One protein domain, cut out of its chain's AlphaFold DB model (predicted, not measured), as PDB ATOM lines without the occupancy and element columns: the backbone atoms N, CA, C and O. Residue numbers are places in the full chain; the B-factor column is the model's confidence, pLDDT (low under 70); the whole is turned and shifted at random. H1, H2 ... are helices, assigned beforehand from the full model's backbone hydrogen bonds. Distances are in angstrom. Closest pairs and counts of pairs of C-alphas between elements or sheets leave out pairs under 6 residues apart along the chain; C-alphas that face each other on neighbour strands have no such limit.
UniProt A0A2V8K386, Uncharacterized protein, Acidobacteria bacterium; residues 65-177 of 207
ATOM      1  N   THR A  65     -40.416  15.737  96.810       95.50
ATOM      2  CA  THR A  65     -40.600  14.547  95.968       95.50
ATOM      3  C   THR A  65     -42.070  14.204  95.703       95.50
ATOM      4  O   THR A  65     -42.360  13.140  95.156       95.50
ATOM      5  N   SER A  66     -43.002  15.058  96.120       93.56
ATOM      6  CA  SER A  66     -44.433  14.955  95.848       93.56
ATOM      7  C   SER A  66     -44.817  15.958  94.761       93.56
ATOM      8  O   SER A  66     -44.261  17.049  94.644       93.56
ATOM      9  N   LEU A  67     -45.786  15.585  93.931       91.56
ATOM     10  CA  LEU A  67     -46.276  16.433  92.850       91.56
ATOM     11  C   LEU A  67     -47.749  16.759  93.059       91.56
ATOM     12  O   LEU A  67     -48.506  15.937  93.571       91.56
ATOM     13  N   ALA A  68     -48.137  17.948  92.597       91.31
ATOM     14  CA  ALA A  68     -49.532  18.338  92.436       91.31
ATOM     15  C   ALA A  68     -50.286  17.273  91.621       91.31
ATOM     16  O   ALA A  68     -49.755  16.758  90.629       91.31
ATOM     17  N   ALA A  69     -51.517  16.949  92.018       89.50
ATOM     18  CA  ALA A  69     -52.283  15.857  91.413       89.50
ATOM     19  C   ALA A  69     -52.438  15.989  89.879       89.50
ATOM     20  O   ALA A  69     -52.238  14.985  89.185       89.50
ATOM     21  N   PRO A  70     -52.670  17.195  89.311       88.44
ATOM     22  CA  PRO A  70     -52.757  17.374  87.858       88.44
ATOM     23  C   PRO A  70     -51.478  17.004  87.087       88.44
ATOM     24  O   PRO A  70     -51.527  16.774  85.883       88.44
ATOM     25  N   LEU A  71     -50.318  16.923  87.752       90.81
ATOM     26  CA  LEU A  71     -49.045  16.554  87.120       90.81
ATOM     27  C   LEU A  71     -48.834  15.036  87.028       90.81
ATOM     28  O   LEU A  71     -47.966  14.582  86.278       90.81
ATOM     29  N   GLY A  72     -49.593  14.251  87.799       89.06
ATOM     30  CA  GLY A  72     -49.573  12.789  87.735       89.06
ATOM     31  C   GLY A  72     -50.364  12.236  86.549       89.06
ATOM     32  O   GLY A  72     -50.008  11.183  86.021       89.06
ATOM     33  N   ASN A  73     -51.394  12.967  86.117       87.31
ATOM     34  CA  ASN A  73     -52.243  12.625  84.982       87.31
ATOM     35  C   ASN A  73     -52.520  13.876  84.135       87.31
ATOM     36  O   ASN A  73     -53.529  14.556  84.318       87.31
ATOM     37  N   LEU A  74     -51.581  14.201  83.250       87.44
ATOM     38  CA  LEU A  74     -51.639  15.379  82.393       87.44
ATOM     39  C   LEU A  74     -52.792  15.266  81.374       87.44
ATOM     40  O   LEU A  74     -52.949  14.207  80.760       87.44
ATOM     41  N   PRO A  75     -53.554  16.349  81.131       81.69
ATOM     42  CA  PRO A  75     -54.652  16.355  80.162       81.69
ATOM     43  C   PRO A  75     -54.153  16.306  78.707       81.69
ATOM     44  O   PRO A  75     -52.979  16.543  78.414       81.69
ATOM     45  N   PHE A  76     -55.044  16.010  77.755       66.06
ATOM     46  CA  PHE A  76     -54.757  16.135  76.317       66.06
ATOM     47  C   PHE A  76     -54.359  17.590  75.957       66.06
ATOM     48  O   PHE A  76     -54.936  18.510  76.528       66.06
ATOM     49  N   PRO A  77     -53.399  17.848  75.038       64.75
ATOM     50  CA  PRO A  77     -52.667  16.917  74.166       64.75
ATOM     51  C   PRO A  77     -51.480  16.221  74.842       64.75
ATOM     52  O   PRO A  77     -50.790  15.411  74.226       64.75
ATOM     53  N   PHE A  78     -51.223  16.499  76.119       64.94
ATOM     54  CA  PHE A  78     -50.116  15.891  76.845       64.94
ATOM     55  C   PHE A  78     -50.393  14.435  77.240       64.94
ATOM     56  O   PHE A  78     -49.459  13.746  77.618       64.94
ATOM     57  N   ALA A  79     -51.616  13.922  77.143       62.88
ATOM     58  CA  ALA A  79     -51.935  12.566  77.596       62.88
ATOM     59  C   ALA A  79     -51.414  11.419  76.698       62.88
ATOM     60  O   ALA A  79     -51.437  10.282  77.150       62.88
ATOM     61  N   ALA A  80     -50.947  11.696  75.467       66.50
ATOM     62  CA  ALA A  80     -50.822  10.690  74.397       66.50
ATOM     63  C   ALA A  80     -50.125   9.370  74.802       66.50
ATOM     64  O   ALA A  80     -50.767   8.329  74.734       66.50
ATOM     65  N   ASP A  81     -48.875   9.413  75.295       76.31
ATOM     66  CA  ASP A  81     -48.118   8.179  75.615       76.31
ATOM     67  C   ASP A  81     -47.615   8.090  77.065       76.31
ATOM     68  O   ASP A  81     -47.282   7.021  77.573       76.31
ATOM     69  N   MET A  82     -47.496   9.228  77.749       84.88
ATOM     70  CA  MET A  82     -46.892   9.296  79.081       84.88
ATOM     71  C   MET A  82     -47.538  10.436  79.861       84.88
ATOM     72  O   MET A  82     -46.999  11.543  79.851       84.88
ATOM     73  N   PRO A  83     -48.696  10.216  80.500       87.69
ATOM     74  CA  PRO A  83     -49.449  11.283  81.154       87.69
ATOM     75  C   PRO A  83     -48.793  11.758  82.459       87.69
ATOM     76  O   PRO A  83     -49.175  12.793  82.977       87.69
ATOM     77  N   SER A  84     -47.785  11.060  82.989       92.25
ATOM     78  CA  SER A  84     -47.073  11.485  84.200       92.25
ATOM     79  C   SER A  84     -45.896  12.407  83.877       92.25
ATOM     80  O   SER A  84     -44.955  12.014  83.181       92.25
ATOM     81  N   LEU A  85     -45.895  13.620  84.443       92.38
ATOM     82  CA  LEU A  85     -44.754  14.535  84.357       92.38
ATOM     83  C   LEU A  85     -43.489  13.924  84.978       92.38
ATOM     84  O   LEU A  85     -42.401  14.089  84.428       92.38
ATOM     85  N   ALA A  86     -43.622  13.198  86.093       94.31
ATOM     86  CA  ALA A  86     -42.488  12.529  86.727       94.31
ATOM     87  C   ALA A  86     -41.855  11.514  85.769       94.31
ATOM     88  O   ALA A  86     -40.653  11.572  85.521       94.31
ATOM     89  N   ALA A  87     -42.671  10.647  85.158       94.19
ATOM     90  CA  ALA A  87     -42.187   9.678  84.179       94.19
ATOM     91  C   ALA A  87     -41.480  10.376  83.005       94.19
ATOM     92  O   ALA A  87     -40.380   9.974  82.624       94.19
ATOM     93  N   ARG A  88     -42.047  11.478  82.493       93.69
ATOM     94  CA  ARG A  88     -41.432  12.272  81.414       93.69
ATOM     95  C   ARG A  88     -40.072  12.814  81.794       93.69
ATOM     96  O   ARG A  88     -39.145  12.722  80.995       93.69
ATOM     97  N   ASN A  89     -39.955  13.392  82.982       95.56
ATOM     98  CA  ASN A  89     -38.707  13.985  83.443       95.56
ATOM     99  C   ASN A  89     -37.633  12.912  83.648       95.56
ATOM    100  O   ASN A  89     -36.498  13.114  83.220       95.56
ATOM    101  N   LEU A  90     -37.994  11.756  84.211       95.62
ATOM    102  CA  LEU A  90     -37.074  10.631  84.391       95.62
ATOM    103  C   LEU A  90     -36.601  10.059  83.046       95.62
ATOM    104  O   LEU A  90     -35.398   9.938  82.820       95.62
ATOM    105  N   VAL A  91     -37.521   9.786  82.116       95.62
ATOM    106  CA  VAL A  91     -37.177   9.272  80.780       95.62
ATOM    107  C   VAL A  91     -36.373  10.291  79.981       95.62
ATOM    108  O   VAL A  91     -35.417   9.919  79.303       95.62
ATOM    109  N   ARG A  92     -36.710  11.582  80.069       96.44
ATOM    110  CA  ARG A  92     -35.928  12.648  79.430       96.44
ATOM    111  C   ARG A  92     -34.515  12.708  80.000       96.44
ATOM    112  O   ARG A  92     -33.575  12.784  79.220       96.44
ATOM    113  N   GLY A  93     -34.363  12.647  81.322       97.00
ATOM    114  CA  GLY A  93     -33.051  12.637  81.966       97.00
ATOM    115  C   GLY A  93     -32.198  11.455  81.513       97.00
ATOM    116  O   GLY A  93     -31.042  11.641  81.150       97.00
ATOM    117  N   TRP A  94     -32.797  10.265  81.432       95.50
ATOM    118  CA  TRP A  94     -32.132   9.075  80.901       95.50
ATOM    119  C   TRP A  94     -31.726   9.229  79.425       95.50
ATOM    120  O   TRP A  94     -30.573   8.979  79.079       95.50
ATOM    121  N   ARG A  95     -32.630   9.710  78.557       97.50
ATOM    122  CA  ARG A  95     -32.353   9.937  77.121       97.50
ATOM    123  C   ARG A  95     -31.260  10.972  76.872       97.50
ATOM    124  O   ARG A  95     -30.523  10.846  75.904       97.50
ATOM    125  N   LEU A  96     -31.177  11.991  77.724       97.94
ATOM    126  CA  LEU A  96     -30.122  13.004  77.681       97.94
ATOM    127  C   LEU A  96     -28.841  12.553  78.396       97.94
ATOM    128  O   LEU A  96     -27.906  13.339  78.506       97.94
ATOM    129  N   SER A  97     -28.808  11.312  78.898       97.25
ATOM    130  CA  SER A  97     -27.681  10.741  79.637       97.25
ATOM    131  C   SER A  97     -27.216  11.642  80.783       97.25
ATOM    132  O   SER A  97     -26.018  11.817  81.006       97.25
ATOM    133  N   LEU A  98     -28.171  12.240  81.504       97.94
ATOM    134  CA  LEU A  98     -27.850  13.042  82.678       97.94
ATOM    135  C   LEU A  98     -27.151  12.165  83.730       97.94
ATOM    136  O   LEU A  98     -27.550  11.009  83.914       97.94
ATOM    137  N   PRO A  99     -26.142  12.701  84.439       97.75
ATOM    138  CA  PRO A  99     -25.502  11.981  85.534       97.75
ATOM    139  C   PRO A  99     -26.506  11.709  86.660       97.75
ATOM    140  O   PRO A  99     -27.576  12.319  86.724       97.75
ATOM    141  N   SER A 100     -26.146  10.829  87.595       98.06
ATOM    142  CA  SER A 100     -26.887  10.737  88.851       98.06
ATOM    143  C   SER A 100     -26.715  12.009  89.679       98.06
ATOM    144  O   SER A 100     -25.748  12.762  89.522       98.06
ATOM    145  N   GLY A 101     -27.654  12.245  90.591       98.19
ATOM    146  CA  GLY A 101     -27.558  13.364  91.519       98.19
ATOM    147  C   GLY A 101     -26.326  13.287  92.417       98.19
ATOM    148  O   GLY A 101     -25.632  14.289  92.573       98.19
ATOM    149  N   GLN A 102     -25.996  12.095  92.927       97.94
ATOM    150  CA  GLN A 102     -24.787  11.870  93.724       97.94
ATOM    151  C   GLN A 102     -23.513  12.167  92.917       97.94
ATOM    152  O   GLN A 102     -22.649  12.896  93.393       97.94
ATOM    153  N   ALA A 103     -23.417  11.674  91.675       97.88
ATOM    154  CA  ALA A 103     -22.245  11.910  90.830       97.88
ATOM    155  C   ALA A 103     -22.047  13.402  90.521       97.88
ATOM    156  O   ALA A 103     -20.918  13.898  90.510       97.88
ATOM    157  N   LEU A 104     -23.139  14.141  90.288       97.94
ATOM    158  CA  LEU A 104     -23.052  15.582  90.073       97.94
ATOM    159  C   LEU A 104     -22.691  16.336  91.360       97.94
ATOM    160  O   LEU A 104     -21.868  17.246  91.299       97.94
ATOM    161  N   ALA A 105     -23.252  15.952  92.510       98.31
ATOM    162  CA  ALA A 105     -22.897  16.538  93.802       98.31
ATOM    163  C   ALA A 105     -21.391  16.409  94.070       98.31
ATOM    164  O   ALA A 105     -20.718  17.415  94.295       98.31
ATOM    165  N   GLU A 106     -20.843  15.203  93.912       97.62
ATOM    166  CA  GLU A 106     -19.408  14.934  94.052       97.62
ATOM    167  C   GLU A 106     -18.571  15.798  93.098       97.62
ATOM    168  O   GLU A 106     -17.586  16.414  93.510       97.62
ATOM    169  N   ARG A 107     -18.987  15.920  91.831       97.69
ATOM    170  CA  ARG A 107     -18.289  16.743  90.830       97.69
ATOM    171  C   ARG A 107     -18.296  18.238  91.158       97.69
ATOM    172  O   ARG A 107     -17.380  18.949  90.729       97.69
ATOM    173  N   LEU A 108     -19.320  18.704  91.867       97.56
ATOM    174  CA  LEU A 108     -19.461  20.081  92.342       97.56
ATOM    175  C   LEU A 108     -18.777  20.319  93.700       97.56
ATOM    176  O   LEU A 108     -18.714  21.468  94.135       97.56
ATOM    177  N   GLY A 109     -18.237  19.274  94.339       97.81
ATOM    178  CA  GLY A 109     -17.651  19.344  95.680       97.81
ATOM    179  C   GLY A 109     -18.688  19.390  96.805       97.81
ATOM    180  O   GLY A 109     -18.349  19.716  97.939       97.81
ATOM    181  N   GLU A 110     -19.943  19.067  96.502       97.69
ATOM    182  CA  GLU A 110     -21.040  19.022  97.461       97.69
ATOM    183  C   GLU A 110     -21.148  17.633  98.095       97.69
ATOM    184  O   GLU A 110     -20.914  16.602  97.460       97.69
ATOM    185  N   LYS A 111     -21.563  17.580  99.363       97.06
ATOM    186  CA  LYS A 111     -21.844  16.301 100.024       97.06
ATOM    187  C   LYS A 111     -23.073  15.655  99.381       97.06
ATOM    188  O   LYS A 111     -24.145  16.254  99.402       97.06
ATOM    189  N   SER A 112     -22.970  14.419  98.899       97.44
ATOM    190  CA  SER A 112     -24.129  13.675  98.384       97.44
ATOM    191  C   SER A 112     -25.249  13.529  99.430       97.44
ATOM    192  O   SER A 112     -24.996  13.506 100.642       97.44
ATOM    193  N   LEU A 113     -26.504  13.456  98.979       97.69
ATOM    194  CA  LEU A 113     -27.637  13.088  99.833       97.69
ATOM    195  C   LEU A 113     -27.454  11.666 100.366       97.69
ATOM    196  O   LEU A 113     -27.022  10.768  99.643       97.69
ATOM    197  N   SER A 114     -27.786  11.480 101.636       95.88
ATOM    198  CA  SER A 114     -27.896  10.166 102.263       95.88
ATOM    199  C   SER A 114     -29.189   9.460 101.847       95.88
ATOM    200  O   SER A 114     -30.153  10.098 101.424       95.88
ATOM    201  N   GLU A 115     -29.253   8.143 102.045       93.38
ATOM    202  CA  GLU A 115     -30.473   7.360 101.794       93.38
ATOM    203  C   GLU A 115     -31.680   7.857 102.608       93.38
ATOM    204  O   GLU A 115     -32.822   7.767 102.163       93.38
ATOM    205  N   ASP A 116     -31.441   8.441 103.785       93.56
ATOM    206  CA  ASP A 116     -32.496   9.038 104.609       93.56
ATOM    207  C   ASP A 116     -33.017  10.379 104.090       93.56
ATOM    208  O   ASP A 116     -34.111  10.798 104.482       93.56
ATOM    209  N   GLU A 117     -32.266  11.033 103.209       96.69
ATOM    210  CA  GLU A 117     -32.691  12.237 102.497       96.69
ATOM    211  C   GLU A 117     -33.354  11.889 101.152       96.69
ATOM    212  O   GLU A 117     -34.232  12.620 100.696       96.69
ATOM    213  N   LEU A 118     -33.006  10.752 100.538       97.31
ATOM    214  CA  LEU A 118     -33.561  10.262  99.268       97.31
ATOM    215  C   LEU A 118     -34.894   9.520  99.461       97.31
ATOM    216  O   LEU A 118     -35.042   8.350  99.104       97.31
ATOM    217  N   LYS A 119     -35.884  10.214 100.025       94.81
ATOM    218  CA  LYS A 119     -37.205   9.645 100.329       94.81
ATOM    219  C   LYS A 119     -38.269  10.017  99.305       94.81
ATOM    220  O   LYS A 119     -38.206  11.068  98.684       94.81
ATOM    221  N   LEU A 120     -39.285   9.169  99.173       93.06
ATOM    222  CA  LEU A 120     -40.470   9.391  98.343       93.06
ATOM    223  C   LEU A 120     -41.748   8.874  99.026       93.06
ATOM    224  O   LEU A 120     -41.716   8.364 100.148       93.06
ATOM    225  N   GLY A 121     -42.902   9.060  98.374       88.75
ATOM    226  CA  GLY A 121     -44.196   8.610  98.905       88.75
ATOM    227  C   GLY A 121     -44.603   9.329 100.196       88.75
ATOM    228  O   GLY A 121     -45.123   8.702 101.119       88.75
ATOM    229  N   GLY A 122     -44.308  10.630 100.294       85.88
ATOM    230  CA  GLY A 122     -44.529  11.412 101.515       85.88
ATOM    231  C   GLY A 122     -43.558  11.060 102.648       85.88
ATOM    232  O   GLY A 122     -43.944  11.101 103.811       85.88
ATOM    233  N   GLY A 123     -42.325  10.664 102.316       87.88
ATOM    234  CA  GLY A 123     -41.286  10.341 103.299       87.88
ATOM    235  C   GLY A 123     -41.316   8.900 103.823       87.88
ATOM    236  O   GLY A 123     -40.577   8.585 104.753       87.88
ATOM    237  N   LYS A 124     -42.172   8.041 103.259       91.50
ATOM    238  CA  LYS A 124     -42.432   6.681 103.760       91.50
ATOM    239  C   LYS A 124     -41.516   5.614 103.172       91.50
ATOM    240  O   LYS A 124     -41.376   4.558 103.775       91.50
ATOM    241  N   LEU A 125     -40.940   5.877 102.003       94.31
ATOM    242  CA  LEU A 125     -40.065   4.956 101.284       94.31
ATOM    243  C   LEU A 125     -38.735   5.649 101.020       94.31
ATOM    244  O   LEU A 125     -38.719   6.850 100.732       94.31
ATOM    245  N   ARG A 126     -37.635   4.908 101.090       95.00
ATOM    246  CA  ARG A 126     -36.341   5.313 100.534       95.00
ATOM    247  C   ARG A 126     -36.291   4.930  99.060       95.00
ATOM    248  O   ARG A 126     -36.947   3.983  98.628       95.00
ATOM    249  N   LEU A 127     -35.499   5.647  98.269       94.56
ATOM    250  CA  LEU A 127     -35.318   5.321  96.855       94.56
ATOM    251  C   LEU A 127     -34.728   3.910  96.669       94.56
ATOM    252  O   LEU A 127     -35.139   3.192  95.757       94.56
ATOM    253  N   SER A 128     -33.829   3.497  97.567       93.94
ATOM    254  CA  SER A 128     -33.262   2.147  97.614       93.94
ATOM    255  C   SER A 128     -34.311   1.047  97.793       93.94
ATOM    256  O   SER A 128     -34.116  -0.052  97.291       93.94
ATOM    257  N   ASP A 129     -35.447   1.340  98.440       94.62
ATOM    258  CA  ASP A 129     -36.515   0.354  98.660       94.62
ATOM    259  C   ASP A 129     -37.194  -0.060  97.341       94.62
ATOM    260  O   ASP A 129     -37.837  -1.106  97.272       94.62
ATOM    261  N   ILE A 130     -37.057   0.749  96.280       92.81
ATOM    262  CA  ILE A 130     -37.513   0.394  94.929       92.81
ATOM    263  C   ILE A 130     -36.515  -0.554  94.258       92.81
ATOM    264  O   ILE A 130     -36.916  -1.507  93.590       92.81
ATOM    265  N   SER A 131     -35.218  -0.248  94.357       93.94
ATOM    266  CA  SER A 131     -34.138  -1.047  93.779       93.94
ATOM    267  C   SER A 131     -32.774  -0.588  94.295       93.94
ATOM    268  O   SER A 131     -32.459   0.605  94.254       93.94
ATOM    269  N   ASP A 132     -31.909  -1.549  94.628       93.12
ATOM    270  CA  ASP A 132     -30.504  -1.306  94.986       93.12
ATOM    271  C   ASP A 132     -29.709  -0.598  93.876       93.12
ATOM    272  O   ASP A 132     -28.692   0.045  94.143       93.12
ATOM    273  N   ALA A 133     -30.199  -0.642  92.628       92.50
ATOM    274  CA  ALA A 133     -29.611   0.082  91.505       92.50
ATOM    275  C   ALA A 133     -29.518   1.599  91.748       92.50
ATOM    276  O   ALA A 133     -28.725   2.264  91.083       92.50
ATOM    277  N   TYR A 134     -30.293   2.152  92.689       93.88
ATOM    278  CA  TYR A 134     -30.340   3.583  92.979       93.88
ATOM    279  C   TYR A 134     -29.425   4.065  94.115       93.88
ATOM    280  O   TYR A 134     -29.254   5.279  94.238       93.88
ATOM    281  N   LEU A 135     -28.768   3.173  94.874       91.62
ATOM    282  CA  LEU A 135     -27.939   3.523  96.049       91.62
ATOM    283  C   LEU A 135     -26.849   4.580  95.775       91.62
ATOM    284  O   LEU A 135     -26.437   5.326  96.656       91.62
ATOM    285  N   LYS A 136     -26.345   4.660  94.541       90.56
ATOM    286  CA  LYS A 136     -25.401   5.710  94.101       90.56
ATOM    287  C   LYS A 136     -25.791   6.322  92.759       90.56
ATOM    288  O   LYS A 136     -24.971   6.918  92.061       90.56
ATOM    289  N   ASN A 137     -27.044   6.131  92.369       95.12
ATOM    290  CA  ASN A 137     -27.499   6.387  91.011       95.12
ATOM    291  C   ASN A 137     -28.899   7.009  90.981       95.12
ATOM    292  O   ASN A 137     -29.710   6.694  90.111       95.12
ATOM    293  N   ALA A 138     -29.217   7.874  91.949       97.50
ATOM    294  CA  ALA A 138     -30.511   8.536  91.978       97.50
ATOM    295  C   ALA A 138     -30.655   9.436  90.735       97.50
ATOM    296  O   ALA A 138     -29.757  10.247  90.472       97.50
ATOM    297  N   PRO A 139     -31.761   9.344  89.971       97.94
ATOM    298  CA  PRO A 139     -31.981  10.216  88.824       97.94
ATOM    299  C   PRO A 139     -31.893  11.690  89.231       97.94
ATOM    300  O   PRO A 139     -32.552  12.105  90.186       97.94
ATOM    301  N   LEU A 140     -31.109  12.492  88.502       98.38
ATOM    302  CA  LEU A 140     -30.776  13.867  88.897       98.38
ATOM    303  C   LEU A 140     -32.002  14.731  89.222       98.38
ATOM    304  O   LEU A 140     -32.005  15.455  90.212       98.38
ATOM    305  N   TRP A 141     -33.066  14.635  88.420       97.88
ATOM    306  CA  TRP A 141     -34.288  15.401  88.667       97.88
ATOM    307  C   TRP A 141     -34.940  15.046  90.013       97.88
ATOM    308  O   TRP A 141     -35.298  15.944  90.769       97.88
ATOM    309  N   PHE A 142     -35.039  13.753  90.341       97.69
ATOM    310  CA  PHE A 142     -35.540  13.304  91.644       97.69
ATOM    311  C   PHE A 142     -34.623  13.770  92.778       97.69
ATOM    312  O   PHE A 142     -35.102  14.294  93.781       97.69
ATOM    313  N   TYR A 143     -33.308  13.627  92.597       98.38
ATOM    314  CA  TYR A 143     -32.321  14.047  93.584       98.38
ATOM    315  C   TYR A 143     -32.473  15.528  93.938       98.38
ATOM    316  O   TYR A 143     -32.510  15.859  95.113       98.38
ATOM    317  N   ILE A 144     -32.634  16.415  92.950       98.31
ATOM    318  CA  ILE A 144     -32.810  17.860  93.184       98.31
ATOM    319  C   ILE A 144     -34.087  18.156  93.988       98.31
ATOM    320  O   ILE A 144     -34.088  19.052  94.830       98.31
ATOM    321  N   LEU A 145     -35.171  17.405  93.767       97.94
ATOM    322  CA  LEU A 145     -36.400  17.545  94.557       97.94
ATOM    323  C   LEU A 145     -36.203  17.105  96.013       97.94
ATOM    324  O   LEU A 145     -36.613  17.813  96.932       97.94
ATOM    325  N   ALA A 146     -35.551  15.959  96.224       97.94
ATOM    326  CA  ALA A 146     -35.201  15.468  97.554       97.94
ATOM    327  C   ALA A 146     -34.219  16.415  98.272       97.94
ATOM    328  O   ALA A 146     -34.346  16.675  99.471       97.94
ATOM    329  N   GLU A 147     -33.275  16.991  97.527       98.25
ATOM    330  CA  GLU A 147     -32.302  17.970  98.013       98.25
ATOM    331  C   GLU A 147     -32.992  19.255  98.463       98.25
ATOM    332  O   GLU A 147     -32.702  19.776  99.537       98.25
ATOM    333  N   ALA A 148     -33.945  19.758  97.678       98.00
ATOM    334  CA  ALA A 148     -34.729  20.924  98.055       98.00
ATOM    335  C   ALA A 148     -35.530  20.666  99.342       98.00
ATOM    336  O   ALA A 148     -35.495  21.483 100.263       98.00
ATOM    337  N   ALA A 149     -36.176  19.503  99.456       96.88
ATOM    338  CA  ALA A 149     -36.939  19.135 100.647       96.88
ATOM    339  C   ALA A 149     -36.068  19.058 101.912       96.88
ATOM    340  O   ALA A 149     -36.469  19.543 102.968       96.88
ATOM    341  N   SER A 150     -34.878  18.464 101.815       96.50
ATOM    342  CA  SER A 150     -33.998  18.217 102.967       96.50
ATOM    343  C   SER A 150     -33.077  19.395 103.303       96.50
ATOM    344  O   SER A 150     -32.865  19.695 104.475       96.50
ATOM    345  N   ARG A 151     -32.547  20.086 102.289       97.12
ATOM    346  CA  ARG A 151     -31.487  21.103 102.422       97.12
ATOM    347  C   ARG A 151     -31.882  22.488 101.904       97.12
ATOM    348  O   ARG A 151     -31.176  23.454 102.168       97.12
ATOM    349  N   GLY A 152     -33.015  22.617 101.217       96.25
ATOM    350  CA  GLY A 152     -33.548  23.874 100.673       96.25
ATOM    351  C   GLY A 152     -34.612  24.529 101.558       96.25
ATOM    352  O   GLY A 152     -35.691  24.881 101.080       96.25
ATOM    353  N   ASN A 153     -34.360  24.641 102.868       95.50
ATOM    354  CA  ASN A 153     -35.311  25.202 103.844       95.50
ATOM    355  C   ASN A 153     -36.702  24.521 103.788       95.50
ATOM    356  O   ASN A 153     -37.755  25.159 103.669       95.50
ATOM    357  N   GLY A 154     -36.704  23.183 103.799       94.69
ATOM    358  CA  GLY A 154     -37.926  22.387 103.681       94.69
ATOM    359  C   GLY A 154     -38.605  22.514 102.311       94.69
ATOM    360  O   GLY A 154     -39.831  22.485 102.242       94.69
ATOM    361  N   GLY A 155     -37.858  22.763 101.237       96.19
ATOM    362  CA  GLY A 155     -38.401  22.979  99.895       96.19
ATOM    363  C   GLY A 155     -38.873  24.407  99.613       96.19
ATOM    364  O   GLY A 155     -39.572  24.626  98.623       96.19
ATOM    365  N   ALA A 156     -38.543  25.386 100.459       96.31
ATOM    366  CA  ALA A 156     -38.777  26.797 100.140       96.31
ATOM    367  C   ALA A 156     -37.801  27.312  99.064       96.31
ATOM    368  O   ALA A 156     -38.132  28.230  98.317       96.31
ATOM    369  N   THR A 157     -36.621  26.699  98.964       97.00
ATOM    370  CA  THR A 157     -35.606  26.962  97.940       97.00
ATOM    371  C   THR A 157     -35.094  25.647  97.357       97.00
ATOM    372  O   THR A 157     -35.384  24.565  97.866       97.00
ATOM    373  N   LEU A 158     -34.313  25.730  96.282       98.00
ATOM    374  CA  LEU A 158     -33.501  24.600  95.839       98.00
ATOM    375  C   LEU A 158     -32.381  24.322  96.855       98.00
ATOM    376  O   LEU A 158     -32.028  25.187  97.663       98.00
ATOM    377  N   GLY A 159     -31.838  23.107  96.808       97.81
ATOM    378  CA  GLY A 159     -30.616  22.756  97.525       97.81
ATOM    379  C   GLY A 159     -29.351  23.180  96.768       97.81
ATOM    380  O   GLY A 159     -29.459  23.825  95.718       97.81
ATOM    381  N   PRO A 160     -28.155  22.856  97.290       97.88
ATOM    382  CA  PRO A 160     -26.883  23.271  96.701       97.88
ATOM    383  C   PRO A 160     -26.721  22.886  95.225       97.88
ATOM    384  O   PRO A 160     -26.485  23.768  94.399       97.88
ATOM    385  N   VAL A 161     -26.922  21.615  94.858       98.31
ATOM    386  CA  VAL A 161     -26.766  21.138  93.473       98.31
ATOM    387  C   VAL A 161     -27.799  21.784  92.558       98.31
ATOM    388  O   VAL A 161     -27.442  22.343  91.519       98.31
ATOM    389  N   GLY A 162     -29.078  21.754  92.945       98.00
ATOM    390  CA  GLY A 162     -30.152  22.349  92.147       98.00
ATOM    391  C   GLY A 162     -29.955  23.850  91.919       98.00
ATOM    392  O   GLY A 162     -30.099  24.334  90.796       98.00
ATOM    393  N   SER A 163     -29.578  24.582  92.971       97.94
ATOM    394  CA  SER A 163     -29.316  26.023  92.896       97.94
ATOM    395  C   SER A 163     -28.113  26.326  92.013       97.94
ATOM    396  O   SER A 163     -28.177  27.255  91.214       97.94
ATOM    397  N   ARG A 164     -27.038  25.531  92.112       97.69
ATOM    398  CA  ARG A 164     -25.829  25.691  91.297       97.69
ATOM    399  C   ARG A 164     -26.147  25.591  89.807       97.69
ATOM    400  O   ARG A 164     -25.775  26.485  89.058       97.69
ATOM    401  N   ILE A 165     -26.908  24.571  89.399       97.62
ATOM    402  CA  ILE A 165     -27.329  24.382  88.001       97.62
ATOM    403  C   ILE A 165     -28.075  25.620  87.489       97.62
ATOM    404  O   ILE A 165     -27.744  26.154  86.431       97.62
ATOM    405  N   VAL A 166     -29.077  26.088  88.239       97.75
ATOM    406  CA  VAL A 166     -29.907  27.230  87.830       97.75
ATOM    407  C   VAL A 166     -29.085  28.517  87.781       97.75
ATOM    408  O   VAL A 166     -29.122  29.231  86.780       97.75
ATOM    409  N   MET A 167     -28.319  28.802  88.834       97.44
ATOM    410  CA  MET A 167     -27.561  30.046  88.949       97.44
ATOM    411  C   MET A 167     -26.413  30.122  87.948       97.44
ATOM    412  O   MET A 167     -26.261  31.157  87.306       97.44
ATOM    413  N   GLU A 168     -25.643  29.050  87.757       96.94
ATOM    414  CA  GLU A 168     -24.565  29.038  86.761       96.94
ATOM    415  C   GLU A 168     -25.117  29.158  85.337       96.94
ATOM    416  O   GLU A 168     -24.509  29.833  84.509       96.94
ATOM    417  N   THR A 169     -26.304  28.605  85.061       96.94
ATOM    418  CA  THR A 169     -26.973  28.793  83.765       96.94
ATOM    419  C   THR A 169     -27.375  30.253  83.550       96.94
ATOM    420  O   THR A 169     -27.021  30.842  82.532       96.94
ATOM    421  N   ILE A 170     -28.087  30.867  84.504       95.62
ATOM    422  CA  ILE A 170     -28.567  32.254  84.383       95.62
ATOM    423  C   ILE A 170     -27.391  33.236  84.303       95.62
ATOM    424  O   ILE A 170     -27.352  34.085  83.414       95.62
ATOM    425  N   VAL A 171     -26.404  33.102  85.194       93.56
ATOM    426  CA  VAL A 171     -25.199  33.942  85.189       93.56
ATOM    427  C   VAL A 171     -24.393  33.723  83.913       93.56
ATOM    428  O   VAL A 171     -23.963  34.700  83.307       93.56
ATOM    429  N   GLY A 172     -24.235  32.476  83.462       94.75
ATOM    430  CA  GLY A 172     -23.547  32.154  82.214       94.75
ATOM    431  C   GLY A 172     -24.205  32.798  80.993       94.75
ATOM    432  O   GLY A 172     -23.502  33.367  80.159       94.75
ATOM    433  N   LEU A 173     -25.541  32.787  80.917       95.25
ATOM    434  CA  LEU A 173     -26.292  33.466  79.855       95.25
ATOM    435  C   LEU A 173     -26.073  34.982  79.884       95.25
ATOM    436  O   LEU A 173     -25.739  35.567  78.857       95.25
ATOM    437  N   MET A 174     -26.204  35.621  81.051       93.25
ATOM    438  CA  MET A 174     -26.009  37.072  81.162       93.25
ATOM    439  C   MET A 174     -24.558  37.487  80.889       93.25
ATOM    440  O   MET A 174     -24.326  38.516  80.266       93.25
ATOM    441  N   TRP A 175     -23.576  36.706  81.337       90.81
ATOM    442  CA  TRP A 175     -22.161  36.986  81.083       90.81
ATOM    443  C   TRP A 175     -21.802  36.789  79.605       90.81
ATOM    444  O   TRP A 175     -21.036  37.566  79.027       90.81
ATOM    445  N   GLY A 176     -22.348  35.738  78.987       94.00
ATOM    446  CA  GLY A 176     -22.135  35.413  77.580       94.00
ATOM    447  C   GLY A 176     -22.758  36.431  76.626       94.00
ATOM    448  O   GLY A 176     -22.198  36.682  75.557       94.00
ATOM    449  N   ASP A 177     -23.868  37.058  77.015       95.44
ATOM    450  CA  ASP A 177     -24.529  38.086  76.215       95.44
ATOM    451  C   ASP A 177     -23.770  39.424  76.250       95.44
ATOM    452  O   ASP A 177     -23.605  40.071  77.286       95.44
TER     453      ASP A 177
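Overview. This is residues 65 to 177 of the 207 residues of an uncharacterized protein of Acidobacteria bacterium (UniProt A0A2V8K386). Helix H4 lies in the middle of a small helical body, and H2, H3 and H5 meet it at large angles; the longest helix, H5, begins beside H4 and H3, and its residues 167 to 176, with Asp 177 after them, stick out as an arm. Short H1 sits at the far end of H2, and the 31-residue stretch 109 to 139 loops out on the side of H4 away from that arm. The printed part has 113 residues with five named helices, in the order H1 H2 H3 H4 H5, and no named strand; the class is all helix, though under half of the residues, 52 of 113, are in named elements. The whole is compact, with a radius of gyration of the C-alphas of 15.0 A, and spans 39 by 37 by 28 A.

Arrangement. H5, residues 160 to 176, touches H4, residues 140 to 151, with residues 160 to 162 alone; the closest C-alphas, of Ile 144 and Gly 162, are 5.3 A apart. Their steep tilt of 67 degrees, opposite ways, is only just short of about perpendicular. H5 and H3, residues 101 to 108, only just touch, with 3 pairs of C-alphas within 8 A; residue 161 alone of H5 takes part, and the closest C-alphas, of Ala 105 and Val 161, are 6.0 A apart. H4 is the hub, touching three helices. With residues 140 to 144 alone it touches H3, about perpendicular at 77 degrees, and the C-alphas of Gly 101 and Leu 140 are the closest at 4.2 A. With residues 140 to 142 alone it touches H2, residues 85 to 95, at a steep tilt of 57 degrees, opposite ways; the closest C-alphas, of Leu 90 and Trp 141, are 7.0 A apart. H2 also touches H1, residues 69 to 72, closest at the C-alphas of Leu 71 and Leu 85, 5.5 A. H1 is apart from H3, H4 and H5. In H2, H3, H4 and H5 every O i to N i+4 pair is within hydrogen-bond range; H1 is too short for such a pair.

Along the chain. H5 measures 23.1 A, from C-alpha 160 at (-26.883, 23.271, 96.701) to C-alpha 176 at (-22.135, 35.413, 77.580). H4 measures 15.4 A, H2 15.1 A, H3 10.6 A and H1 5.5 A. H1 begins at C-alpha 69, (-52.283, 15.857, 91.413).

Size, cuts and confidence. The C-alphas of Asp 129 and Asp 177, the two farthest apart, are 45.5 A apart. The printed part has no cut. The links H1 to H2 and H3 to H4 are long; in the latter, residues 119 to 120 pair antiparallel with 125 to 126. Residues 76 to 81 stand free, and pLDDT is under 70 at residues 76 to 80; its mean over the printed part is 93.5.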